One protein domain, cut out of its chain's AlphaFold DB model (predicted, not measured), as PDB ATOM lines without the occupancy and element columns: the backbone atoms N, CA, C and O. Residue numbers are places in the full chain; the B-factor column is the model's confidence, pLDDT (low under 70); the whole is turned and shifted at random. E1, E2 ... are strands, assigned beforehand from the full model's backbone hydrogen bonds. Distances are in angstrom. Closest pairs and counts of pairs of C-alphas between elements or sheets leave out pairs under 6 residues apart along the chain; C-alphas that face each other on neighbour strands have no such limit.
ATOM      1  N   PRO A  93      47.885   8.128 223.144       76.38
ATOM      2  CA  PRO A  93      48.206   8.735 221.848       76.38
ATOM      3  C   PRO A  93      48.060  10.266 221.881       76.38
ATOM      4  O   PRO A  93      46.968  10.793 222.105       76.38
ATOM      5  N   CYS A  94      49.158  10.987 221.641       82.56
ATOM      6  CA  CYS A  94      49.149  12.442 221.634       82.56
ATOM      7  C   CYS A  94      48.632  12.974 220.289       82.56
ATOM      8  O   CYS A  94      49.120  12.585 219.229       82.56
ATOM      9  N   ARG A  95      47.666  13.901 220.332       90.06
ATOM     10  CA  ARG A  95      47.108  14.559 219.141       90.06
ATOM     11  C   ARG A  95      47.334  16.062 219.200       90.06
ATOM     12  O   ARG A  95      47.029  16.699 220.205       90.06
ATOM     13  N   CYS A  96      47.842  16.604 218.106       89.75
ATOM     14  CA  CYS A  96      48.131  18.015 217.914       89.75
ATOM     15  C   CYS A  96      47.158  18.531 216.858       89.75
ATOM     16  O   CYS A  96      46.805  17.803 215.930       89.75
ATOM     17  N   SER A  97      46.727  19.782 216.979       94.12
ATOM     18  CA  SER A  97      45.893  20.422 215.963       94.12
ATOM     19  C   SER A  97      46.589  21.655 215.414       94.12
ATOM     20  O   SER A  97      47.120  22.450 216.188       94.12
ATOM     21  N   SER A  98      46.548  21.830 214.098       94.81
ATOM     22  CA  SER A  98      47.058  23.019 213.415       94.81
ATOM     23  C   SER A  98      46.028  23.496 212.406       94.81
ATOM     24  O   SER A  98      45.442  22.674 211.705       94.81
ATOM     25  N   THR A  99      45.796  24.805 212.339       96.19
ATOM     26  CA  THR A  99      44.840  25.404 211.403       96.19
ATOM     27  C   THR A  99      45.587  26.277 210.412       96.19
ATOM     28  O   THR A  99      46.359  27.144 210.819       96.19
ATOM     29  N   LEU A 100      45.355  26.053 209.119       96.50
ATOM     30  CA  LEU A 100      45.938  26.838 208.036       96.50
ATOM     31  C   LEU A 100      44.841  27.571 207.265       96.50
ATOM     32  O   LEU A 100      43.809  26.981 206.950       96.50
ATOM     33  N   LEU A 101      45.104  28.832 206.914       94.75
ATOM     34  CA  LEU A 101      44.342  29.546 205.894       94.75
ATOM     35  C   LEU A 101      44.781  29.044 204.515       94.75
ATOM     36  O   LEU A 101      45.954  29.163 204.149       94.75
ATOM     37  N   LEU A 102      43.842  28.472 203.771       95.19
ATOM     38  CA  LEU A 102      44.041  27.940 202.430       95.19
ATOM     39  C   LEU A 102      43.048  28.583 201.463       95.19
ATOM     40  O   LEU A 102      42.046  29.174 201.859       95.19
ATOM     41  N   CYS A 103      43.360  28.462 200.182       93.69
ATOM     42  CA  CYS A 103      42.556  28.969 199.090       93.69
ATOM     43  C   CYS A 103      42.113  27.808 198.211       93.69
ATOM     44  O   CYS A 103      42.925  26.962 197.841       93.69
ATOM     45  N   ASP A 104      40.829  27.780 197.884       93.19
ATOM     46  CA  ASP A 104      40.247  26.891 196.894       93.19
ATOM     47  C   ASP A 104      40.139  27.634 195.560       93.19
ATOM     48  O   ASP A 104      39.310  28.534 195.403       93.19
ATOM     49  N   ALA A 105      41.017  27.307 194.610       88.38
ATOM     50  CA  ALA A 105      40.997  27.884 193.272       88.38
ATOM     51  C   ALA A 105      39.836  27.277 192.477       88.38
ATOM     52  O   ALA A 105      39.971  26.233 191.832       88.38
ATOM     53  N   THR A 106      38.677  27.928 192.557       81.00
ATOM     54  CA  THR A 106      37.474  27.488 191.852       81.00
ATOM     55  C   THR A 106      37.559  27.841 190.366       81.00
ATOM     56  O   THR A 106      38.082  28.886 189.977       81.00
ATOM     57  N   THR A 107      36.997  26.988 189.512       77.12
ATOM     58  CA  THR A 107      36.745  27.307 188.094       77.12
ATOM     59  C   THR A 107      35.427  28.058 187.905       77.12
ATOM     60  O   THR A 107      34.944  28.208 186.784       77.12
ATOM     61  N   THR A 108      34.807  28.506 188.999       81.50
ATOM     62  CA  THR A 108      33.507  29.159 188.964       81.50
ATOM     63  C   THR A 108      33.639  30.539 188.343       81.50
ATOM     64  O   THR A 108      34.334  31.412 188.863       81.50
ATOM     65  N   CYS A 278      38.776  33.319 190.714       90.25
ATOM     66  CA  CYS A 278      38.556  33.699 192.105       90.25
ATOM     67  C   CYS A 278      38.882  32.524 193.036       90.25
ATOM     68  O   CYS A 278      38.430  31.394 192.812       90.25
ATOM     69  N   ALA A 279      39.636  32.800 194.097       90.75
ATOM     70  CA  ALA A 279      39.956  31.810 195.114       90.75
ATOM     71  C   ALA A 279      39.049  31.989 196.336       90.75
ATOM     72  O   ALA A 279      38.935  33.087 196.878       90.75
ATOM     73  N   VAL A 280      38.419  30.912 196.807       90.56
ATOM     74  CA  VAL A 280      37.650  30.944 198.058       90.56
ATOM     75  C   VAL A 280      38.593  30.668 199.220       90.56
ATOM     76  O   VAL A 280      39.227  29.617 199.275       90.56
ATOM     77  N   GLN A 281      38.686  31.603 200.160       92.19
ATOM     78  CA  GLN A 281      39.445  31.396 201.389       92.19
ATOM     79  C   GLN A 281      38.682  30.500 202.366       92.19
ATOM     80  O   GLN A 281      37.490  30.696 202.611       92.19
ATOM     81  N   PHE A 282      39.385  29.545 202.965       95.25
ATOM     82  CA  PHE A 282      38.845  28.659 203.989       95.25
ATOM     83  C   PHE A 282      39.936  28.243 204.984       95.25
ATOM     84  O   PHE A 282      41.134  28.366 204.724       95.25
ATOM     85  N   LEU A 283      39.526  27.756 206.149       97.12
ATOM     86  CA  LEU A 283      40.411  27.231 207.180       97.12
ATOM     87  C   LEU A 283      40.426  25.707 207.108       97.12
ATOM     88  O   LEU A 283      39.376  25.072 207.179       97.12
ATOM     89  N   ARG A 284      41.616  25.112 207.025       98.31
ATOM     90  CA  ARG A 284      41.808  23.665 207.171       98.31
ATOM     91  C   ARG A 284      42.470  23.368 208.501       98.31
ATOM     92  O   ARG A 284      43.615  23.758 208.729       98.31
ATOM     93  N   THR A 285      41.758  22.650 209.361       97.88
ATOM     94  CA  THR A 285      42.294  22.141 210.625       97.88
ATOM     95  C   THR A 285      42.785  20.719 210.423       97.88
ATOM     96  O   THR A 285      42.003  19.846 210.063       97.88
ATOM     97  N   PHE A 286      44.066  20.469 210.670       96.69
ATOM     98  CA  PHE A 286      44.672  19.143 210.649       96.69
ATOM     99  C   PHE A 286      44.745  18.584 212.063       96.69
ATOM    100  O   PHE A 286      45.154  19.292 212.983       96.69
ATOM    101  N   ILE A 287      44.417  17.306 212.219       96.38
ATOM    102  CA  ILE A 287      44.746  16.525 213.408       96.38
ATOM    103  C   ILE A 287      45.989  15.712 213.080       96.38
ATOM    104  O   ILE A 287      45.974  14.899 212.157       96.38
ATOM    105  N   ILE A 288      47.060  15.953 213.823       94.50
ATOM    106  CA  ILE A 288      48.395  15.410 213.583       94.50
ATOM    107  C   ILE A 288      48.756  14.499 214.757       94.50
ATOM    108  O   ILE A 288      48.523  14.842 215.921       94.50
ATOM    109  N   ASP A 289      49.304  13.331 214.451       91.12
ATOM    110  CA  ASP A 289      49.939  12.453 215.426       91.12
ATOM    111  C   ASP A 289      51.235  13.113 215.909       91.12
ATOM    112  O   ASP A 289      52.138  13.366 215.113       91.12
ATOM    113  N   CYS A 290      51.324  13.454 217.194       86.00
ATOM    114  CA  CYS A 290      52.469  14.237 217.671       86.00
ATOM    115  C   CYS A 290      53.752  13.412 217.817       86.00
ATOM    116  O   CYS A 290      54.823  14.005 217.906       86.00
ATOM    117  N   ASP A 291      53.655  12.079 217.846       86.88
ATOM    118  CA  ASP A 291      54.815  11.199 217.980       86.88
ATOM    119  C   ASP A 291      55.506  11.006 216.619       86.88
ATOM    120  O   ASP A 291      56.733  10.962 216.532       86.88
ATOM    121  N   THR A 292      54.722  10.923 215.542       90.38
ATOM    122  CA  THR A 292      55.203  10.632 214.178       90.38
ATOM    123  C   THR A 292      55.173  11.831 213.231       90.38
ATOM    124  O   THR A 292      55.846  11.812 212.202       90.38
ATOM    125  N   GLY A 293      54.385  12.864 213.541       88.38
ATOM    126  CA  GLY A 293      54.103  13.988 212.645       88.38
ATOM    127  C   GLY A 293      53.117  13.662 211.515       88.38
ATOM    128  O   GLY A 293      52.878  14.512 210.658       88.38
ATOM    129  N   ALA A 294      52.539  12.456 211.482       91.88
ATOM    130  CA  ALA A 294      51.600  12.055 210.440       91.88
ATOM    131  C   ALA A 294      50.258  12.792 210.571       91.88
ATOM    132  O   ALA A 294      49.700  12.917 211.663       91.88
ATOM    133  N   ILE A 295      49.696  13.244 209.448       95.31
ATOM    134  CA  ILE A 295      48.332  13.782 209.415       95.31
ATOM    135  C   ILE A 295      47.353  12.613 209.562       95.31
ATOM    136  O   ILE A 295      47.346  11.693 208.751       95.31
ATOM    137  N   LEU A 296      46.503  12.666 210.587       95.75
ATOM    138  CA  LEU A 296      45.473  11.661 210.851       95.75
ATOM    139  C   LEU A 296      44.167  11.998 210.133       95.75
ATOM    140  O   LEU A 296      43.578  11.148 209.473       95.75
ATOM    141  N   THR A 297      43.696  13.239 210.280       97.25
ATOM    142  CA  THR A 297      42.461  13.740 209.660       97.25
ATOM    143  C   THR A 297      42.569  15.238 209.397       97.25
ATOM    144  O   THR A 297      43.454  15.913 209.925       97.25
ATOM    145  N   HIS A 298      41.642  15.778 208.607       97.88
ATOM    146  CA  HIS A 298      41.436  17.218 208.504       97.88
ATOM    147  C   HIS A 298      39.947  17.565 208.445       97.88
ATOM    148  O   HIS A 298      39.118  16.711 208.131       97.88
ATOM    149  N   SER A 299      39.624  18.815 208.760       98.06
ATOM    150  CA  SER A 299      38.298  19.402 208.576       98.06
ATOM    151  C   SER A 299      38.422  20.801 207.993       98.06
ATOM    152  O   SER A 299      39.264  21.582 208.445       98.06
ATOM    153  N   ASP A 300      37.547  21.108 207.046       98.38
ATOM    154  CA  ASP A 300      37.527  22.377 206.334       98.38
ATOM    155  C   ASP A 300      36.324  23.201 206.771       98.38
ATOM    156  O   ASP A 300      35.192  22.710 206.819       98.38
ATOM    157  N   THR A 301      36.570  24.464 207.092       97.94
ATOM    158  CA  THR A 301      35.523  25.416 207.439       97.94
ATOM    159  C   THR A 301      35.707  26.709 206.669       97.94
ATOM    160  O   THR A 301      36.824  27.133 206.386       97.94
ATOM    161  N   THR A 302      34.607  27.386 206.378       95.56
ATOM    162  CA  THR A 302      34.619  28.805 206.005       95.56
ATOM    163  C   THR A 302      35.315  29.641 207.091       95.56
ATOM    164  O   THR A 302      35.541  29.166 208.209       95.56
ATOM    165  N   LEU A 303      35.637  30.900 206.781       94.06
ATOM    166  CA  LEU A 303      36.225  31.826 207.761       94.06
ATOM    167  C   LEU A 303      35.306  32.069 208.976       94.06
ATOM    168  O   LEU A 303      35.806  32.337 210.065       94.06
ATOM    169  N   ASP A 304      33.994  31.881 208.811       95.69
ATOM    170  CA  ASP A 304      32.986  31.988 209.875       95.69
ATOM    171  C   ASP A 304      32.740  30.660 210.625       95.69
ATOM    172  O   ASP A 304      31.860  30.564 211.478       95.69
ATOM    173  N   GLY A 305      33.499  29.604 210.307       96.56
ATOM    174  CA  GLY A 305      33.451  28.309 210.997       96.56
ATOM    175  C   GLY A 305      32.403  27.315 210.480       96.56
ATOM    176  O   GLY A 305      32.356  26.184 210.964       96.56
ATOM    177  N   ALA A 306      31.587  27.672 209.484       97.44
ATOM    178  CA  ALA A 306      30.666  26.720 208.851       97.44
ATOM    179  C   ALA A 306      31.438  25.649 208.051       97.44
ATOM    180  O   ALA A 306      32.440  26.010 207.430       97.44
ATOM    181  N   PRO A 307      30.992  24.376 208.004       97.81
ATOM    182  CA  PRO A 307      31.638  23.338 207.200       97.81
ATOM    183  C   PRO A 307      31.789  23.749 205.734       97.81
ATOM    184  O   PRO A 307      30.867  24.312 205.144       97.81
ATOM    185  N   TYR A 308      32.942  23.445 205.147       96.06
ATOM    186  CA  TYR A 308      33.262  23.765 203.763       96.06
ATOM    187  C   TYR A 308      33.812  22.533 203.046       96.06
ATOM    188  O   TYR A 308      34.569  21.764 203.627       96.06
ATOM    189  N   THR A 309      33.444  22.353 201.781       95.88
ATOM    190  CA  THR A 309      34.008  21.311 200.918       95.88
ATOM    191  C   THR A 309      34.669  22.009 199.738       95.88
ATOM    192  O   THR A 309      33.941  22.575 198.919       95.88
ATOM    193  N   PRO A 310      36.010  21.989 199.631       95.19
ATOM    194  CA  PRO A 310      36.696  22.543 198.474       95.19
ATOM    195  C   PRO A 310      36.198  21.908 197.173       95.19
ATOM    196  O   PRO A 310      36.004  20.694 197.085       95.19
ATOM    197  N   THR A 311      35.975  22.746 196.172       92.62
ATOM    198  CA  THR A 311      35.434  22.399 194.851       92.62
ATOM    199  C   THR A 311      36.483  22.447 193.745       92.62
ATOM    200  O   THR A 311      36.275  21.868 192.679       92.62
ATOM    201  N   GLY A 312      37.603  23.120 193.987       90.00
ATOM    202  CA  GLY A 312      38.718  23.260 193.068       90.00
ATOM    203  C   GLY A 312      40.038  22.796 193.677       90.00
ATOM    204  O   GLY A 312      40.108  21.870 194.494       90.00
ATOM    205  N   GLN A 313      41.126  23.407 193.210       91.56
ATOM    206  CA  GLN A 313      42.457  23.077 193.697       91.56
ATOM    207  C   GLN A 313      42.749  23.842 194.988       91.56
ATOM    208  O   GLN A 313      42.849  25.068 194.989       91.56
ATOM    209  N   VAL A 314      42.968  23.101 196.074       95.12
ATOM    210  CA  VAL A 314      43.408  23.668 197.351       95.12
ATOM    211  C   VAL A 314      44.891  24.026 197.291       95.12
ATOM    212  O   VAL A 314      45.737  23.175 197.010       95.12
ATOM    213  N   GLY A 315      45.217  25.271 197.623       92.75
ATOM    214  CA  GLY A 315      46.579  25.778 197.729       92.75
ATOM    215  C   GLY A 315      46.734  26.781 198.867       92.75
ATOM    216  O   GLY A 315      45.781  27.114 199.571       92.75
ATOM    217  N   ARG A 316      47.957  27.280 199.063       91.69
ATOM    218  CA  ARG A 316      48.157  28.466 199.905       91.69
ATOM    219  C   ARG A 316      47.532  29.663 199.202       91.69
ATOM    220  O   ARG A 316      47.661  29.790 197.987       91.69
ATOM    221  N   CYS A 317      46.892  30.536 199.966       87.12
ATOM    222  CA  CYS A 317      46.477  31.820 199.427       87.12
ATOM    223  C   CYS A 317      47.712  32.621 199.024       87.12
ATOM    224  O   CYS A 317      48.637  32.772 199.825       87.12
ATOM    225  N   SER A 318      47.734  33.112 197.787       78.81
ATOM    226  CA  SER A 318      48.736  34.087 197.366       78.81
ATOM    227  C   SER A 318      48.579  35.329 198.235       78.81
ATOM    228  O   SER A 318      47.466  35.834 198.382       78.81
ATOM    229  N   ALA A 319      49.671  35.811 198.830       68.75
ATOM    230  CA  ALA A 319      49.649  37.108 199.486       68.75
ATOM    231  C   ALA A 319      49.295  38.157 198.427       68.75
ATOM    232  O   ALA A 319      49.944  38.236 197.381       68.75
TER     233      ALA A 319
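AT A GLANCE: This is residues 93 to 108 and 278 to 319 of the 325 residues of an uncharacterized protein of Streptomyces libani subsp. rufus (UniProt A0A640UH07). A single four-stranded antiparallel sheet, strongly twisted and curled like part of a barrel, is built round a ribbon of two long strands, E1 and E2, which run side by side in opposite ways along the longest axis. E3 folds back along E2 as a hairpin, short E4 pairs with E1 near that strand's last residues, 102 to 105, and a long loop of residues 302 to 312 leads from E3 to E4. The printed part has 58 residues, with no named helix and four named strands in the order E1, E2, E3, E4 along the chain; across the sheet the order is E3, E2, E1, E4, and the class is all strand. The whole is only just loose, close to compact, with a radius of gyration of the C-alphas of 12.6 A. Its outline is only just elongated, with spans of 41 by 21 by 19 A.

IN THESE COORDINATES: The printed part begins at residue 93, two residues before E1. E1 is residues 95 to 105, 29.7 A from first to last C-alpha, and begins with C-alpha 95 at (47.108, 14.559, 219.141). It bends by 54 degrees at residue 101. After the cut comes E2, residues 279 to 289, 29.8 A long, beginning with C-alpha 279 at (39.956, 31.810, 195.114). E1 and E2 are the longest strands, with 11 residues each. E3 is residues 295 to 301, 17.4 A from first to last C-alpha. E4 is residues 313 to 316, and its C-alpha 316 stands at (48.157, 28.466, 199.905).

HOW THE PARTS SIT: E1 and E2 are the inner strands of the sheet, and they are antiparallel neighbours with 159 degrees between their directions. Their C-alphas face each other from 95 and 289, 5.1 A apart, to 105 and 279, 4.5 A apart; the C-alphas of Thr 99 and Thr 285, which also face each other, are 4.2 A apart. N 98 and O 286 are within hydrogen-bond range at 3.1 A, as are N 284 and O 100 at 2.9 A. E2 and E3 are a hairpin, antiparallel with 149 degrees between their directions. The C-alphas of His 298 and Phe 286 face each other at 4.3 A, and N 283 and O 301 are within hydrogen-bond range at 2.8 A. E4 is the antiparallel neighbour of E1, with 113 degrees between their directions. The C-alphas of Val 314 and Asp 104 face each other at 4.5 A, and N 103 and O 315 are within hydrogen-bond range at 2.8 A. E3 and E4 are the edge strands, and they are apart. From edge to edge, the strands' lines turn by 84 degrees and the way across the sheet turns by 90 degrees.

THE WHOLE: The two C-alphas farthest apart are those of Pro 93 and Thr 108, 41.4 A, and the first and last printed C-alphas, those of Pro 93 and Ala 319, are 36.2 A apart. Residues 109 to 277 are cut out and not printed; this cut is in the link from E1 to E2, and C-alpha 108 and C-alpha 278 are 7.5 A apart across it. The link from E2 to E3 is tight, with 5 residues between them, and the link from E3 to E4 is long, with 11. The sheet's C-alphas lie up to 6.7 A off the best plane through them. The mean pLDDT of the printed part is 91.9, and Ala 319 is the one printed residue under 70 in this predicted model.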